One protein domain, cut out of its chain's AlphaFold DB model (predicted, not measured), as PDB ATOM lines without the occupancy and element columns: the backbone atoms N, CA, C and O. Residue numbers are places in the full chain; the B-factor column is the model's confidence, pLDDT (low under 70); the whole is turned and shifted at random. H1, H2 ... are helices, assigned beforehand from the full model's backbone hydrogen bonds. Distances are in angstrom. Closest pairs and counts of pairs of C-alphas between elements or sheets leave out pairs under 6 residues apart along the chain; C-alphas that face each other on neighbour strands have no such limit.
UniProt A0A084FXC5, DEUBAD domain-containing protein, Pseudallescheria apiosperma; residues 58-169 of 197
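What this domain is: This is residues 58 to 169 of the 197 residues of the protein "DEUBAD domain-containing protein" of Pseudallescheria apiosperma (UniProt A0A084FXC5). A loose body of short helices is gathered beside and beyond one end of the long helix H7, and an arm runs out from the other end, made by H8 and H9, whose residues 150 to 169 stick out free. H2 and H3 pack on H7, while H4, H5, H6 and the long loop of residues 97 to 115 fill the end of the body away from the arm. The printed part has 112 residues with nine named helices, H1 to H9 in order, and no named strand; the class is all helix. The whole is loose, with a radius of gyration of the C-alphas of 18.7 A, and elongated, spanning 56 by 33 by 26 A.

How they stand to each other: H1, residues 58 to 62, and H2, residues 67 to 70, touch only at the corner by their link, and only just, with 3 pairs of C-alphas within 8 A; the closest are those of Val 60 and Leu 68, 6.3 A apart. H2 touches H7, residues 123 to 137, with residues 133 to 137 of H7 alone; the closest C-alphas, of Thr 69 and Ile 133, are 5.5 A apart. H3, residues 73 to 77, touches H7, with the C-alphas of Leu 73 and Cys 129 closest at 6.3 A. H4, residues 80 to 84, is close to but not clearly touching H5, residues 88 to 96; the closest C-alphas, of Trp 83 and Gln 91, are 7.6 A apart. Residues 104 to 105 pair antiparallel with residues 113 to 114. H6, residues 116 to 121, is close to but not clearly touching H7, about perpendicular at 89 degrees, with the C-alphas of Leu 119 and Phe 125 closest at 6.6 A. H8, residues 143 to 157, is apart from H7. H8 and H9, residues 162 to 169, are close but not clearly touching, about perpendicular at 77 degrees; the closest C-alphas are those of Arg 156 and Asp 162, 8.0 A apart. In H1 and in H3 to H9 every O i to N i+4 pair is within hydrogen-bond range; H2 is too short for such a pair.

Where its parts are: H1 begins at C-alpha 58, (-34.141, -11.052, -46.536). H5 is 12.4 A long from first to last C-alpha. H7 runs 21.2 A from C-alpha 123, (-60.164, -21.279, -46.312), to C-alpha 137. H8 measures 21.1 A and H9 10.3 A, ending at C-alpha 169, (-71.124, 11.425, -47.876).

The domain as a whole: The C-alphas farthest apart, of Glu 111 and Arg 167, are 57.4 A apart. Without residues 150 to 169 the body spans 41 by 25 by 24 A. The printed part has no cut. The link from H5 to H6, 19 residues, is long; the other links are tight. The mean pLDDT of the printed part is 87.4, and residue 108 alone is under 70.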
ATOM      1  N   SER A  58     -33.808 -12.454 -46.233       85.94
ATOM      2  CA  SER A  58     -34.141 -11.052 -46.536       85.94
ATOM      3  C   SER A  58     -34.587 -10.838 -47.984       85.94
ATOM      4  O   SER A  58     -35.516 -10.092 -48.268       85.94
ATOM      5  N   ARG A  59     -33.973 -11.533 -48.946       86.75
ATOM      6  CA  ARG A  59     -34.361 -11.426 -50.357       86.75
ATOM      7  C   ARG A  59     -35.644 -12.193 -50.665       86.75
ATOM      8  O   ARG A  59     -36.397 -11.781 -51.546       86.75
ATOM      9  N   VAL A  60     -35.848 -13.327 -50.004       89.69
ATOM     10  CA  VAL A  60     -37.008 -14.196 -50.223       89.69
ATOM     11  C   VAL A  60     -38.282 -13.547 -49.691       89.69
ATOM     12  O   VAL A  60     -39.297 -13.609 -50.379       89.69
ATOM     13  N   LEU A  61     -38.209 -12.902 -48.526       88.50
ATOM     14  CA  LEU A  61     -39.372 -12.368 -47.814       88.50
ATOM     15  C   LEU A  61     -39.707 -10.912 -48.169       88.50
ATOM     16  O   LEU A  61     -40.867 -10.536 -48.117       88.50
ATOM     17  N   THR A  62     -38.725 -10.097 -48.564       88.75
ATOM     18  CA  THR A  62     -38.943  -8.649 -48.774       88.75
ATOM     19  C   THR A  62     -39.052  -8.272 -50.254       88.75
ATOM     20  O   THR A  62     -39.786  -7.364 -50.631       88.75
ATOM     21  N   SER A  63     -38.315  -8.950 -51.141       87.06
ATOM     22  CA  SER A  63     -38.187  -8.501 -52.534       87.06
ATOM     23  C   SER A  63     -39.305  -9.038 -53.431       87.06
ATOM     24  O   SER A  63     -39.492 -10.249 -53.532       87.06
ATOM     25  N   SER A  64     -39.902  -8.170 -54.251       86.81
ATOM     26  CA  SER A  64     -40.920  -8.537 -55.254       86.81
ATOM     27  C   SER A  64     -40.447  -9.492 -56.349       86.81
ATOM     28  O   SER A  64     -41.238 -10.181 -56.989       86.81
ATOM     29  N   ARG A  65     -39.130  -9.588 -56.561       84.25
ATOM     30  CA  ARG A  65     -38.506 -10.542 -57.495       84.25
ATOM     31  C   ARG A  65     -37.996 -11.796 -56.784       84.25
ATOM     32  O   ARG A  65     -37.067 -12.441 -57.285       84.25
ATOM     33  N   SER A  66     -38.522 -12.097 -55.596       87.25
ATOM     34  CA  SER A  66     -38.167 -13.308 -54.863       87.25
ATOM     35  C   SER A  66     -38.545 -14.552 -55.676       87.25
ATOM     36  O   SER A  66     -39.497 -14.529 -56.460       87.25
ATOM     37  N   PRO A  67     -37.802 -15.662 -55.524       87.62
ATOM     38  CA  PRO A  67     -38.192 -16.932 -56.129       87.62
ATOM     39  C   PRO A  67     -39.505 -17.479 -55.546       87.62
ATOM     40  O   PRO A  67     -40.147 -18.293 -56.202       87.62
ATOM     41  N   LEU A  68     -39.921 -17.004 -54.365       88.50
ATOM     42  CA  LEU A  68     -41.136 -17.438 -53.681       88.50
ATOM     43  C   LEU A  68     -42.410 -17.059 -54.442       88.50
ATOM     44  O   LEU A  68     -43.333 -17.856 -54.484       88.50
ATOM     45  N   THR A  69     -42.429 -15.913 -55.134       88.88
ATOM     46  CA  THR A  69     -43.594 -15.481 -55.939       88.88
ATOM     47  C   THR A  69     -43.926 -16.413 -57.105       88.88
ATOM     48  O   THR A  69     -45.031 -16.376 -57.636       88.88
ATOM     49  N   LYS A  70     -42.968 -17.242 -57.537       86.81
ATOM     50  CA  LYS A  70     -43.144 -18.190 -58.647       86.81
ATOM     51  C   LYS A  70     -43.554 -19.583 -58.182       86.81
ATOM     52  O   LYS A  70     -43.886 -20.418 -59.019       86.81
ATOM     53  N   CYS A  71     -43.452 -19.853 -56.887       86.44
ATOM     54  CA  CYS A  71     -43.739 -21.151 -56.302       86.44
ATOM     55  C   CYS A  71     -45.074 -21.095 -55.557       86.44
ATOM     56  O   CYS A  71     -45.441 -20.062 -55.009       86.44
ATOM     57  N   ASP A  72     -45.784 -22.221 -55.504       89.19
ATOM     58  CA  ASP A  72     -46.982 -22.331 -54.676       89.19
ATOM     59  C   ASP A  72     -46.571 -22.545 -53.212       89.19
ATOM     60  O   ASP A  72     -46.107 -23.629 -52.844       89.19
ATOM     61  N   LEU A  73     -46.728 -21.511 -52.380       89.12
ATOM     62  CA  LEU A  73     -46.395 -21.546 -50.952       89.12
ATOM     63  C   LEU A  73     -47.119 -22.687 -50.231       89.12
ATOM     64  O   LEU A  73     -46.519 -23.370 -49.403       89.12
ATOM     65  N   ARG A  74     -48.371 -22.966 -50.606       88.62
ATOM     66  CA  ARG A  74     -49.166 -24.039 -50.004       88.62
ATOM     67  C   ARG A  74     -48.513 -25.404 -50.218       88.62
ATOM     68  O   ARG A  74     -48.456 -26.224 -49.306       88.62
ATOM     69  N   SER A  75     -47.993 -25.641 -51.421       87.88
ATOM     70  CA  SER A  75     -47.298 -26.888 -51.756       87.88
ATOM     71  C   SER A  75     -45.995 -27.073 -50.968       87.88
ATOM     72  O   SER A  75     -45.649 -28.203 -50.625       87.88
ATOM     73  N   ILE A  76     -45.306 -25.973 -50.643       89.06
ATOM     74  CA  ILE A  76     -44.071 -25.978 -49.853       89.06
ATOM     75  C   ILE A  76     -44.386 -26.302 -48.390       89.06
ATOM     76  O   ILE A  76     -43.777 -27.208 -47.827       89.06
ATOM     77  N   LEU A  77     -45.370 -25.612 -47.804       86.69
ATOM     78  CA  LEU A  77     -45.761 -25.786 -46.399       86.69
ATOM     79  C   LEU A  77     -46.441 -27.135 -46.125       86.69
ATOM     80  O   LEU A  77     -46.427 -27.615 -44.998       86.69
ATOM     81  N   ARG A  78     -46.983 -27.793 -47.157       86.00
ATOM     82  CA  ARG A  78     -47.500 -29.166 -47.057       86.00
ATOM     83  C   ARG A  78     -46.410 -30.198 -46.752       86.00
ATOM     84  O   ARG A  78     -46.719 -31.285 -46.270       86.00
ATOM     85  N   ASN A  79     -45.160 -29.927 -47.122       88.19
ATOM     86  CA  ASN A  79     -44.112 -30.928 -47.017       88.19
ATOM     87  C   ASN A  79     -43.736 -31.151 -45.540       88.19
ATOM     88  O   ASN A  79     -43.252 -30.209 -44.914       88.19
ATOM     89  N   PRO A  80     -43.856 -32.375 -44.989       84.38
ATOM     90  CA  PRO A  80     -43.455 -32.647 -43.607       84.38
ATOM     91  C   PRO A  80     -41.964 -32.373 -43.363       84.38
ATOM     92  O   PRO A  80     -41.576 -32.015 -42.258       84.38
ATOM     93  N   ALA A  81     -41.121 -32.443 -44.401       87.75
ATOM     94  CA  ALA A  81     -39.712 -32.073 -44.297       87.75
ATOM     95  C   ALA A  81     -39.501 -30.586 -43.960       87.75
ATOM     96  O   ALA A  81     -38.447 -30.237 -43.443       87.75
ATOM     97  N   ALA A  82     -40.475 -29.710 -44.239       87.19
ATOM     98  CA  ALA A  82     -40.402 -28.309 -43.832       87.19
ATOM     99  C   ALA A  82     -40.498 -28.155 -42.307       87.19
ATOM    100  O   ALA A  82     -39.887 -27.243 -41.762       87.19
ATOM    101  N   TRP A  83     -41.211 -29.062 -41.631       87.62
ATOM    102  CA  TRP A  83     -41.334 -29.073 -40.175       87.62
ATOM    103  C   TRP A  83     -40.095 -29.670 -39.498       87.62
ATOM    104  O   TRP A  83     -39.541 -29.080 -38.578       87.62
ATOM    105  N   GLU A  84     -39.597 -30.800 -40.006       87.88
ATOM    106  CA  GLU A  84     -38.464 -31.534 -39.411       87.88
ATOM    107  C   GLU A  84     -37.111 -30.796 -39.506       87.88
ATOM    108  O   GLU A  84     -36.164 -31.141 -38.804       87.88
ATOM    109  N   VAL A  85     -36.988 -29.796 -40.385       92.12
ATOM    110  CA  VAL A  85     -35.767 -28.976 -40.521       92.12
ATOM    111  C   VAL A  85     -35.673 -27.888 -39.442       92.12
ATOM    112  O   VAL A  85     -34.582 -27.372 -39.200       92.12
ATOM    113  N   LEU A  86     -36.790 -27.539 -38.801       88.81
ATOM    114  CA  LEU A  86     -36.858 -26.480 -37.797       88.81
ATOM    115  C   LEU A  86     -36.350 -26.970 -36.440       88.81
ATOM    116  O   LEU A  86     -36.604 -28.110 -36.045       88.81
ATOM    117  N   SER A  87     -35.674 -26.091 -35.704       92.00
ATOM    118  CA  SER A  87     -35.318 -26.332 -34.304       92.00
ATOM    119  C   SER A  87     -36.572 -26.409 -33.421       92.00
ATOM    120  O   SER A  87     -37.601 -25.813 -33.753       92.00
ATOM    121  N   PRO A  88     -36.531 -27.131 -32.288       88.75
ATOM    122  CA  PRO A  88     -37.686 -27.229 -31.397       88.75
ATOM    123  C   PRO A  88     -38.114 -25.862 -30.837       88.75
ATOM    124  O   PRO A  88     -39.291 -25.662 -30.547       88.75
ATOM    125  N   GLU A  89     -37.195 -24.902 -30.714       90.56
ATOM    126  CA  GLU A  89     -37.511 -23.522 -30.340       90.56
ATOM    127  C   GLU A  89     -38.334 -22.806 -31.423       90.56
ATOM    128  O   GLU A  89     -39.367 -22.217 -31.110       90.56
ATOM    129  N   GLU A  90     -37.930 -22.910 -32.694       91.06
ATOM    130  CA  GLU A  90     -38.665 -22.334 -33.834       91.06
ATOM    131  C   GLU A  90     -40.042 -22.988 -34.006       91.06
ATOM    132  O   GLU A  90     -41.024 -22.316 -34.313       91.06
ATOM    133  N   GLN A  91     -40.140 -24.299 -33.768       89.94
ATOM    134  CA  GLN A  91     -41.415 -25.017 -33.794       89.94
ATOM    135  C   GLN A  91     -42.385 -24.466 -32.740       89.94
ATOM    136  O   GLN A  91     -43.548 -24.208 -33.052       89.94
ATOM    137  N   LYS A  92     -41.905 -24.217 -31.513       89.25
ATOM    138  CA  LYS A  92     -42.706 -23.615 -30.434       89.25
ATOM    139  C   LYS A  92     -43.136 -22.184 -30.758       89.25
ATOM    140  O   LYS A  92     -44.274 -21.824 -30.474       89.25
ATOM    141  N   GLU A  93     -42.258 -21.388 -31.366       91.44
ATOM    142  CA  GLU A  93     -42.588 -20.031 -31.815       91.44
ATOM    143  C   GLU A  93     -43.690 -20.047 -32.880       91.44
ATOM    144  O   GLU A  93     -44.681 -19.329 -32.756       91.44
ATOM    145  N   ILE A  94     -43.575 -20.922 -33.882       90.31
ATOM    146  CA  ILE A  94     -44.592 -21.067 -34.929       90.31
ATOM    147  C   ILE A  94     -45.936 -21.491 -34.332       90.31
ATOM    148  O   ILE A  94     -46.960 -20.933 -34.712       90.31
ATOM    149  N   ILE A  95     -45.943 -22.424 -33.378       88.44
ATOM    150  CA  ILE A  95     -47.165 -22.865 -32.690       88.44
ATOM    151  C   ILE A  95     -47.813 -21.712 -31.915       88.44
ATOM    152  O   ILE A  95     -49.026 -21.549 -31.979       88.44
ATOM    153  N   ALA A  96     -47.020 -20.861 -31.260       89.81
ATOM    154  CA  ALA A  96     -47.529 -19.697 -30.535       89.81
ATOM    155  C   ALA A  96     -48.184 -18.632 -31.440       89.81
ATOM    156  O   ALA A  96     -48.930 -17.787 -30.946       89.81
ATOM    157  N   HIS A  97     -47.914 -18.648 -32.749       88.75
ATOM    158  CA  HIS A  97     -48.565 -17.762 -33.715       88.75
ATOM    159  C   HIS A  97     -49.941 -18.252 -34.177       88.75
ATOM    160  O   HIS A  97     -50.668 -17.475 -34.803       88.75
ATOM    161  N   PHE A  98     -50.310 -19.503 -33.896       85.62
ATOM    162  CA  PHE A  98     -51.649 -19.976 -34.220       85.62
ATOM    163  C   PHE A  98     -52.669 -19.340 -33.266       85.62
ATOM    164  O   PHE A  98     -52.450 -19.314 -32.055       85.62
ATOM    165  N   PRO A  99     -53.784 -18.804 -33.792       82.44
ATOM    166  CA  PRO A  99     -54.830 -18.213 -32.966       82.44
ATOM    167  C   PRO A  99     -55.698 -19.263 -32.259       82.44
ATOM    168  O   PRO A  99     -56.429 -18.900 -31.339       82.44
ATOM    169  N   ASP A 100     -55.648 -20.523 -32.706       79.12
ATOM    170  CA  ASP A 100     -56.513 -21.606 -32.241       79.12
ATOM    171  C   ASP A 100     -55.755 -22.940 -32.135       79.12
ATOM    172  O   ASP A 100     -54.853 -23.227 -32.931       79.12
ATOM    173  N   ASP A 101     -56.170 -23.765 -31.176       77.38
ATOM    174  CA  ASP A 101     -55.593 -25.078 -30.877       77.38
ATOM    175  C   ASP A 101     -56.182 -26.191 -31.766       77.38
ATOM    176  O   ASP A 101     -55.621 -27.284 -31.847       77.38
ATOM    177  N   GLU A 102     -57.280 -25.926 -32.487       77.62
ATOM    178  CA  GLU A 102     -57.955 -26.906 -33.359       77.62
ATOM    179  C   GLU A 102     -57.056 -27.455 -34.482       77.62
ATOM    180  O   GLU A 102     -57.210 -28.598 -34.931       77.62
ATOM    181  N   HIS A 103     -56.091 -26.655 -34.937       78.44
ATOM    182  CA  HIS A 103     -55.158 -27.029 -36.000       78.44
ATOM    183  C   HIS A 103     -53.821 -27.558 -35.470       78.44
ATOM    184  O   HIS A 103     -52.884 -27.724 -36.254       78.44
ATOM    185  N   ILE A 104     -53.718 -27.858 -34.174       83.31
ATOM    186  CA  ILE A 104     -52.512 -28.391 -33.537       83.31
ATOM    187  C   ILE A 104     -52.783 -29.825 -33.065       83.31
ATOM    188  O   ILE A 104     -53.731 -30.106 -32.336       83.31
ATOM    189  N   LEU A 105     -51.936 -30.760 -33.488       83.12
ATOM    190  CA  LEU A 105     -51.856 -32.103 -32.919       83.12
ATOM    191  C   LEU A 105     -51.028 -32.046 -31.635       83.12
ATOM    192  O   LEU A 105     -49.995 -31.376 -31.594       83.12
ATOM    193  N   ASP A 106     -51.485 -32.764 -30.608       79.44
ATOM    194  CA  ASP A 106     -50.813 -32.890 -29.309       79.44
ATOM    195  C   ASP A 106     -50.520 -31.538 -28.631       79.44
ATOM    196  O   ASP A 106     -49.456 -31.319 -28.041       79.44
ATOM    197  N   ALA A 107     -51.493 -30.622 -28.707       75.00
ATOM    198  CA  ALA A 107     -51.433 -29.301 -28.088       75.00
ATOM    199  C   ALA A 107     -51.040 -29.386 -26.599       75.00
ATOM    200  O   ALA A 107     -51.581 -30.181 -25.828       75.00
ATOM    201  N   GLY A 108     -50.068 -28.563 -26.195       69.12
ATOM    202  CA  GLY A 108     -49.551 -28.526 -24.823       69.12
ATOM    203  C   GLY A 108     -48.474 -29.567 -24.495       69.12
ATOM    204  O   GLY A 108     -48.011 -29.608 -23.354       69.12
ATOM    205  N   THR A 109     -48.043 -30.379 -25.463       79.44
ATOM    206  CA  THR A 109     -46.880 -31.269 -25.317       79.44
ATOM    207  C   THR A 109     -45.640 -30.706 -26.017       79.44
ATOM    208  O   THR A 109     -45.734 -29.832 -26.878       79.44
ATOM    209  N   ASP A 110     -44.458 -31.223 -25.669       73.75
ATOM    210  CA  ASP A 110     -43.206 -30.887 -26.366       73.75
ATOM    211  C   ASP A 110     -43.155 -31.427 -27.811       73.75
ATOM    212  O   ASP A 110     -42.282 -31.024 -28.577       73.75
ATOM    213  N   GLU A 111     -44.088 -32.306 -28.194       75.25
ATOM    214  CA  GLU A 111     -44.216 -32.882 -29.541       75.25
ATOM    215  C   GLU A 111     -45.347 -32.239 -30.359       75.25
ATOM    216  O   GLU A 111     -45.731 -32.779 -31.397       75.25
ATOM    217  N   ALA A 112     -45.866 -31.089 -29.917       81.31
ATOM    218  CA  ALA A 112     -46.933 -30.383 -30.610       81.31
ATOM    219  C   ALA A 112     -46.553 -30.099 -32.078       81.31
ATOM    220  O   ALA A 112     -45.458 -29.618 -32.384       81.31
ATOM    221  N   ARG A 113     -47.463 -30.423 -33.002       83.06
ATOM    222  CA  ARG A 113     -47.245 -30.323 -34.455       83.06
ATOM    223  C   ARG A 113     -48.482 -29.750 -35.137       83.06
ATOM    224  O   ARG A 113     -49.589 -30.151 -34.795       83.06
ATOM    225  N   PRO A 114     -48.347 -28.889 -36.154       84.50
ATOM    226  CA  PRO A 114     -49.491 -28.457 -36.942       84.50
ATOM    227  C   PRO A 114     -50.162 -29.647 -37.639       84.50
ATOM    228  O   PRO A 114     -49.505 -30.456 -38.299       84.50
ATOM    229  N   ASN A 115     -51.486 -29.732 -37.552       85.94
ATOM    230  CA  ASN A 115     -52.286 -30.633 -38.368       85.94
ATOM    231  C   ASN A 115     -52.338 -30.091 -39.804       85.94
ATOM    232  O   ASN A 115     -53.262 -29.368 -40.183       85.94
ATOM    233  N   ILE A 116     -51.329 -30.443 -40.606       83.44
ATOM    234  CA  ILE A 116     -51.168 -29.959 -41.984       83.44
ATOM    235  C   ILE A 116     -52.408 -30.277 -42.837       83.44
ATOM    236  O   ILE A 116     -52.791 -29.474 -43.682       83.44
ATOM    237  N   GLU A 117     -53.071 -31.419 -42.633       82.81
ATOM    238  CA  GLU A 117     -54.257 -31.784 -43.419       82.81
ATOM    239  C   GLU A 117     -55.469 -30.910 -43.090       82.81
ATOM    240  O   GLU A 117     -56.157 -30.455 -44.005       82.81
ATOM    241  N   SER A 118     -55.710 -30.642 -41.805       85.56
ATOM    242  CA  SER A 118     -56.769 -29.729 -41.359       85.56
ATOM    243  C   SER A 118     -56.492 -28.300 -41.836       85.56
ATOM    244  O   SER A 118     -57.317 -27.704 -42.528       85.56
ATOM    245  N   LEU A 119     -55.273 -27.806 -41.596       82.81
ATOM    246  CA  LEU A 119     -54.843 -26.457 -41.965       82.81
ATOM    247  C   LEU A 119     -54.934 -26.196 -43.478       82.81
ATOM    248  O   LEU A 119     -55.278 -25.106 -43.918       82.81
ATOM    249  N   LEU A 120     -54.651 -27.203 -44.310       81.50
ATOM    250  CA  LEU A 120     -54.723 -27.056 -45.765       81.50
ATOM    251  C   LEU A 120     -56.150 -27.004 -46.318       81.50
ATOM    252  O   LEU A 120     -56.309 -26.594 -47.478       81.50
ATOM    253  N   ASN A 121     -57.136 -27.481 -45.561       85.38
ATOM    254  CA  ASN A 121     -58.546 -27.445 -45.938       85.38
ATOM    255  C   ASN A 121     -59.259 -26.193 -45.426       85.38
ATOM    256  O   ASN A 121     -60.327 -25.879 -45.945       85.38
ATOM    257  N   ASP A 122     -58.662 -25.470 -44.481       87.62
ATOM    258  CA  ASP A 122     -59.167 -24.180 -44.038       87.62
ATOM    259  C   ASP A 122     -59.029 -23.119 -45.145       87.62
ATOM    260  O   ASP A 122     -57.995 -22.979 -45.811       87.62
ATOM    261  N   ASP A 123     -60.105 -22.366 -45.350       88.38
ATOM    262  CA  ASP A 123     -60.164 -21.279 -46.312       88.38
ATOM    263  C   ASP A 123     -59.266 -20.117 -45.887       88.38
ATOM    264  O   ASP A 123     -58.599 -19.535 -46.747       88.38
ATOM    265  N   HIS A 124     -59.165 -19.811 -44.588       88.44
ATOM    266  CA  HIS A 124     -58.350 -18.691 -44.108       88.44
ATOM    267  C   HIS A 124     -56.880 -18.868 -44.489       88.44
ATOM    268  O   HIS A 124     -56.302 -18.005 -45.155       88.44
ATOM    269  N   PHE A 125     -56.314 -20.041 -44.205       88.75
ATOM    270  CA  PHE A 125     -54.936 -20.361 -44.570       88.75
ATOM    271  C   PHE A 125     -54.680 -20.279 -46.085       88.75
ATOM    272  O   PHE A 125     -53.632 -19.801 -46.535       88.75
ATOM    273  N   ARG A 126     -55.647 -20.713 -46.906       89.62
ATOM    274  CA  ARG A 126     -55.556 -20.647 -48.376       89.62
ATOM    275  C   ARG A 126     -55.546 -19.204 -48.874       89.62
ATOM    276  O   ARG A 126     -54.744 -18.866 -49.756       89.62
ATOM    277  N   TYR A 127     -56.422 -18.368 -48.321       93.12
ATOM    278  CA  TYR A 127     -56.473 -16.947 -48.644       93.12
ATOM    279  C   TYR A 127     -55.200 -16.237 -48.202       93.12
ATOM    280  O   TYR A 127     -54.644 -15.479 -48.991       93.12
ATOM    281  N   ASP A 128     -54.680 -16.531 -47.013       91.88
ATOM    282  CA  ASP A 128     -53.464 -15.900 -46.505       91.88
ATOM    283  C   ASP A 128     -52.225 -16.269 -47.322       91.88
ATOM    284  O   ASP A 128     -51.451 -15.381 -47.678       91.88
ATOM    285  N   CYS A 129     -52.069 -17.535 -47.722       90.94
ATOM    286  CA  CYS A 129     -50.976 -17.935 -48.616       90.94
ATOM    287  C   CYS A 129     -51.017 -17.172 -49.947       90.94
ATOM    288  O   CYS A 129     -49.987 -16.713 -50.445       90.94
ATOM    289  N   THR A 130     -52.212 -17.043 -50.526       92.56
ATOM    290  CA  THR A 130     -52.412 -16.359 -51.811       92.56
ATOM    291  C   THR A 130     -52.150 -14.864 -51.666       92.56
ATOM    292  O   THR A 130     -51.330 -14.308 -52.395       92.56
ATOM    293  N   ARG A 131     -52.769 -14.236 -50.660       93.75
ATOM    294  CA  ARG A 131     -52.610 -12.818 -50.338       93.75
ATOM    295  C   ARG A 131     -51.152 -12.467 -50.083       93.75
ATOM    296  O   ARG A 131     -50.665 -11.482 -50.622       93.75
ATOM    297  N   TYR A 132     -50.431 -13.296 -49.333       92.81
ATOM    298  CA  TYR A 132     -49.018 -13.066 -49.057       92.81
ATOM    299  C   TYR A 132     -48.166 -13.069 -50.335       92.81
ATOM    300  O   TYR A 132     -47.328 -12.188 -50.523       92.81
ATOM    301  N   ILE A 133     -48.392 -14.021 -51.250       92.75
ATOM    302  CA  ILE A 133     -47.688 -14.065 -52.543       92.75
ATOM    303  C   ILE A 133     -48.022 -12.833 -53.392       92.75
ATOM    304  O   ILE A 133     -47.120 -12.245 -53.996       92.75
ATOM    305  N   GLU A 134     -49.292 -12.436 -53.438       93.31
ATOM    306  CA  GLU A 134     -49.737 -11.241 -54.157       93.31
ATOM    307  C   GLU A 134     -49.082  -9.978 -53.589       93.31
ATOM    308  O   GLU A 134     -48.464  -9.213 -54.333       93.31
ATOM    309  N   ASP A 135     -49.119  -9.799 -52.272       92.19
ATOM    310  CA  ASP A 135     -48.526  -8.663 -51.566       92.19
ATOM    311  C   ASP A 135     -47.010  -8.602 -51.764       92.19
ATOM    312  O   ASP A 135     -46.443  -7.530 -52.008       92.19
ATOM    313  N   LEU A 136     -46.345  -9.758 -51.745       92.06
ATOM    314  CA  LEU A 136     -44.929  -9.867 -52.068       92.06
ATOM    315  C   LEU A 136     -44.659  -9.471 -53.522       92.06
ATOM    316  O   LEU A 136     -43.747  -8.687 -53.775       92.06
ATOM    317  N   SER A 137     -45.464  -9.942 -54.478       91.19
ATOM    318  CA  SER A 137     -45.313  -9.604 -55.901       91.19
ATOM    319  C   SER A 137     -45.498  -8.107 -56.182       91.19
ATOM    320  O   SER A 137     -44.798  -7.544 -57.027       91.19
ATOM    321  N   LEU A 138     -46.379  -7.455 -55.420       91.06
ATOM    322  CA  LEU A 138     -46.642  -6.019 -55.472       91.06
ATOM    323  C   LEU A 138     -45.585  -5.188 -54.728       91.06
ATOM    324  O   LEU A 138     -45.600  -3.966 -54.828       91.06
ATOM    325  N   GLY A 139     -44.659  -5.828 -54.006       90.81
ATOM    326  CA  GLY A 139     -43.619  -5.140 -53.242       90.81
ATOM    327  C   GLY A 139     -44.134  -4.458 -51.976       90.81
ATOM    328  O   GLY A 139     -43.477  -3.555 -51.474       90.81
ATOM    329  N   LYS A 140     -45.277  -4.890 -51.429       89.25
ATOM    330  CA  LYS A 140     -45.832  -4.326 -50.183       89.25
ATOM    331  C   LYS A 140     -44.987  -4.640 -48.945       89.25
ATOM    332  O   LYS A 140     -45.172  -4.051 -47.895       89.25
ATOM    333  N   HIS A 141     -44.039  -5.559 -49.066       89.00
ATOM    334  CA  HIS A 141     -43.088  -5.865 -48.004       89.00
ATOM    335  C   HIS A 141     -41.820  -4.998 -48.067       89.00
ATOM    336  O   HIS A 141     -40.896  -5.243 -47.299       89.00
ATOM    337  N   ASP A 142     -41.746  -4.013 -48.970       88.44
ATOM    338  CA  ASP A 142     -40.635  -3.058 -49.011       88.44
ATOM    339  C   ASP A 142     -40.695  -2.084 -47.819       88.44
ATOM    340  O   ASP A 142     -41.772  -1.677 -47.383       88.44
ATOM    341  N   GLU A 143     -39.536  -1.678 -47.304       88.25
ATOM    342  CA  GLU A 143     -39.427  -0.823 -46.110       88.25
ATOM    343  C   GLU A 143     -40.132   0.524 -46.313       88.25
ATOM    344  O   GLU A 143     -40.784   1.040 -45.404       88.25
ATOM    345  N   GLN A 144     -40.046   1.069 -47.530       89.88
ATOM    346  CA  GLN A 144     -40.724   2.314 -47.891       89.88
ATOM    347  C   GLN A 144     -42.245   2.153 -47.855       89.88
ATOM    348  O   GLN A 144     -42.936   3.001 -47.296       89.88
ATOM    349  N   TRP A 145     -42.761   1.040 -48.384       90.50
ATOM    350  CA  TRP A 145     -44.193   0.762 -48.372       90.50
ATOM    351  C   TRP A 145     -44.716   0.622 -46.941       90.50
ATOM    352  O   TRP A 145     -45.766   1.168 -46.612       90.50
ATOM    353  N   LEU A 146     -43.968  -0.063 -46.069       90.38
ATOM    354  CA  LEU A 146     -44.336  -0.224 -44.661       90.38
ATOM    355  C   LEU A 146     -44.376   1.122 -43.924       90.38
ATOM    356  O   LEU A 146     -45.316   1.378 -43.172       90.38
ATOM    357  N   ALA A 147     -43.401   2.000 -44.179       93.19
ATOM    358  CA  ALA A 147     -43.374   3.340 -43.599       93.19
ATOM    359  C   ALA A 147     -44.585   4.180 -44.039       93.19
ATOM    360  O   ALA A 147     -45.265   4.770 -43.199       93.19
ATOM    361  N   GLU A 148     -44.895   4.181 -45.338       92.88
ATOM    362  CA  GLU A 148     -46.064   4.876 -45.886       92.88
ATOM    363  C   GLU A 148     -47.381   4.297 -45.347       92.88
ATOM    364  O   GLU A 148     -48.307   5.043 -45.025       92.88
ATOM    365  N   ALA A 149     -47.475   2.971 -45.205       91.62
ATOM    366  CA  ALA A 149     -48.656   2.304 -44.667       91.62
ATOM    367  C   ALA A 149     -48.915   2.684 -43.203       91.62
ATOM    368  O   ALA A 149     -50.063   2.939 -42.828       91.62
ATOM    369  N   TRP A 150     -47.863   2.764 -42.384       92.44
ATOM    370  CA  TRP A 150     -47.972   3.231 -41.003       92.44
ATOM    371  C   TRP A 150     -48.330   4.707 -40.924       92.44
ATOM    372  O   TRP A 150     -49.259   5.052 -40.200       92.44
ATOM    373  N   GLU A 151     -47.680   5.572 -41.704       93.38
ATOM    374  CA  GLU A 151     -48.027   6.995 -41.749       93.38
ATOM    375  C   GLU A 151     -49.493   7.196 -42.160       93.38
ATOM    376  O   GLU A 151     -50.225   7.961 -41.529       93.38
ATOM    377  N   ALA A 152     -49.962   6.464 -43.172       92.50
ATOM    378  CA  ALA A 152     -51.356   6.492 -43.594       92.50
ATOM    379  C   ALA A 152     -52.307   5.969 -42.507       92.50
ATOM    380  O   ALA A 152     -53.402   6.507 -42.345       92.50
ATOM    381  N   SER A 153     -51.917   4.933 -41.760       90.00
ATOM    382  CA  SER A 153     -52.695   4.421 -40.625       90.00
ATOM    383  C   SER A 153     -52.807   5.455 -39.506       90.00
ATOM    384  O   SER A 153     -53.907   5.710 -39.018       90.00
ATOM    385  N   GLU A 154     -51.699   6.098 -39.140       92.25
ATOM    386  CA  GLU A 154     -51.683   7.133 -38.105       92.25
ATOM    387  C   GLU A 154     -52.500   8.360 -38.523       92.25
ATOM    388  O   GLU A 154     -53.293   8.856 -37.728       92.25
ATOM    389  N   ARG A 155     -52.417   8.791 -39.788       89.31
ATOM    390  CA  ARG A 155     -53.269   9.872 -40.318       89.31
ATOM    391  C   ARG A 155     -54.756   9.529 -40.292       89.31
ATOM    392  O   ARG A 155     -55.576  10.380 -39.959       89.31
ATOM    393  N   ARG A 156     -55.125   8.278 -40.602       87.81
ATOM    394  CA  ARG A 156     -56.520   7.820 -40.469       87.81
ATOM    395  C   ARG A 156     -56.973   7.843 -39.015       87.81
ATOM    396  O   ARG A 156     -58.071   8.294 -38.731       87.81
ATOM    397  N   LYS A 157     -56.122   7.395 -38.095       89.94
ATOM    398  CA  LYS A 157     -56.414   7.417 -36.658       89.94
ATOM    399  C   LYS A 157     -56.516   8.841 -36.100       89.94
ATOM    400  O   LYS A 157     -57.279   9.062 -35.166       89.94
ATOM    401  N   ALA A 158     -55.770   9.787 -36.668       88.00
ATOM    402  CA  ALA A 158     -55.839  11.205 -36.326       88.00
ATOM    403  C   ALA A 158     -57.138  11.887 -36.799       88.00
ATOM    404  O   ALA A 158     -57.431  12.992 -36.349       88.00
ATOM    405  N   GLY A 159     -57.929  11.236 -37.661       88.12
ATOM    406  CA  GLY A 159     -59.188  11.777 -38.177       88.12
ATOM    407  C   GLY A 159     -59.007  12.827 -39.277       88.12
ATOM    408  O   GLY A 159     -59.969  13.493 -39.650       88.12
ATOM    409  N   ASP A 160     -57.802  12.950 -39.851       83.88
ATOM    410  CA  ASP A 160     -57.470  13.957 -40.876       83.88
ATOM    411  C   ASP A 160     -58.366  13.866 -42.131       83.88
ATOM    412  O   ASP A 160     -58.463  14.814 -42.909       83.88
ATOM    413  N   TYR A 161     -59.001  12.712 -42.357       82.25
ATOM    414  CA  TYR A 161     -59.846  12.441 -43.523       82.25
ATOM    415  C   TYR A 161     -61.342  12.328 -43.186       82.25
ATOM    416  O   TYR A 161     -62.160  12.202 -44.097       82.25
ATOM    417  N   ASP A 162     -61.715  12.408 -41.907       86.81
ATOM    418  CA  ASP A 162     -63.096  12.191 -41.460       86.81
ATOM    419  C   ASP A 162     -64.016  13.330 -41.913       86.81
ATOM    420  O   ASP A 162     -65.113  13.081 -42.409       86.81
ATOM    421  N   GLU A 163     -63.542  14.579 -41.845       85.81
ATOM    422  CA  GLU A 163     -64.284  15.753 -42.331       85.81
ATOM    423  C   GLU A 163     -64.511  15.692 -43.850       85.81
ATOM    424  O   GLU A 163     -65.604  15.971 -44.345       85.81
ATOM    425  N   TYR A 164     -63.490  15.264 -44.602       86.06
ATOM    426  CA  TYR A 164     -63.619  15.068 -46.044       86.06
ATOM    427  C   TYR A 164     -64.643  13.975 -46.364       86.06
ATOM    428  O   TYR A 164     -65.466  14.172 -47.257       86.06
ATOM    429  N   LEU A 165     -64.606  12.846 -45.646       88.12
ATOM    430  CA  LEU A 165     -65.548  11.742 -45.829       88.12
ATOM    431  C   LEU A 165     -66.979  12.141 -45.473       88.12
ATOM    432  O   LEU A 165     -67.884  11.788 -46.223       88.12
ATOM    433  N   ALA A 166     -67.180  12.890 -44.388       86.75
ATOM    434  CA  ALA A 166     -68.492  13.387 -43.985       86.75
ATOM    435  C   ALA A 166     -69.097  14.286 -45.069       86.75
ATOM    436  O   ALA A 166     -70.198  14.018 -45.541       86.75
ATOM    437  N   ARG A 167     -68.331  15.268 -45.564       87.69
ATOM    438  CA  ARG A 167     -68.780  16.130 -46.666       87.69
ATOM    439  C   ARG A 167     -69.052  15.334 -47.940       87.69
ATOM    440  O   ARG A 167     -70.055  15.553 -48.600       87.69
ATOM    441  N   LYS A 168     -68.175  14.386 -48.289       89.44
ATOM    442  CA  LYS A 168     -68.376  13.539 -49.472       89.44
ATOM    443  C   LYS A 168     -69.622  12.664 -49.358       89.44
ATOM    444  O   LYS A 168     -70.282  12.416 -50.360       89.44
ATOM    445  N   PHE A 169     -69.919  12.186 -48.155       89.88
ATOM    446  CA  PHE A 169     -71.124  11.425 -47.876       89.88
ATOM    447  C   PHE A 169     -72.373  12.304 -47.987       89.88
ATOM    448  O   PHE A 169     -73.333  11.887 -48.621       89.88
TER     449      PHE A 169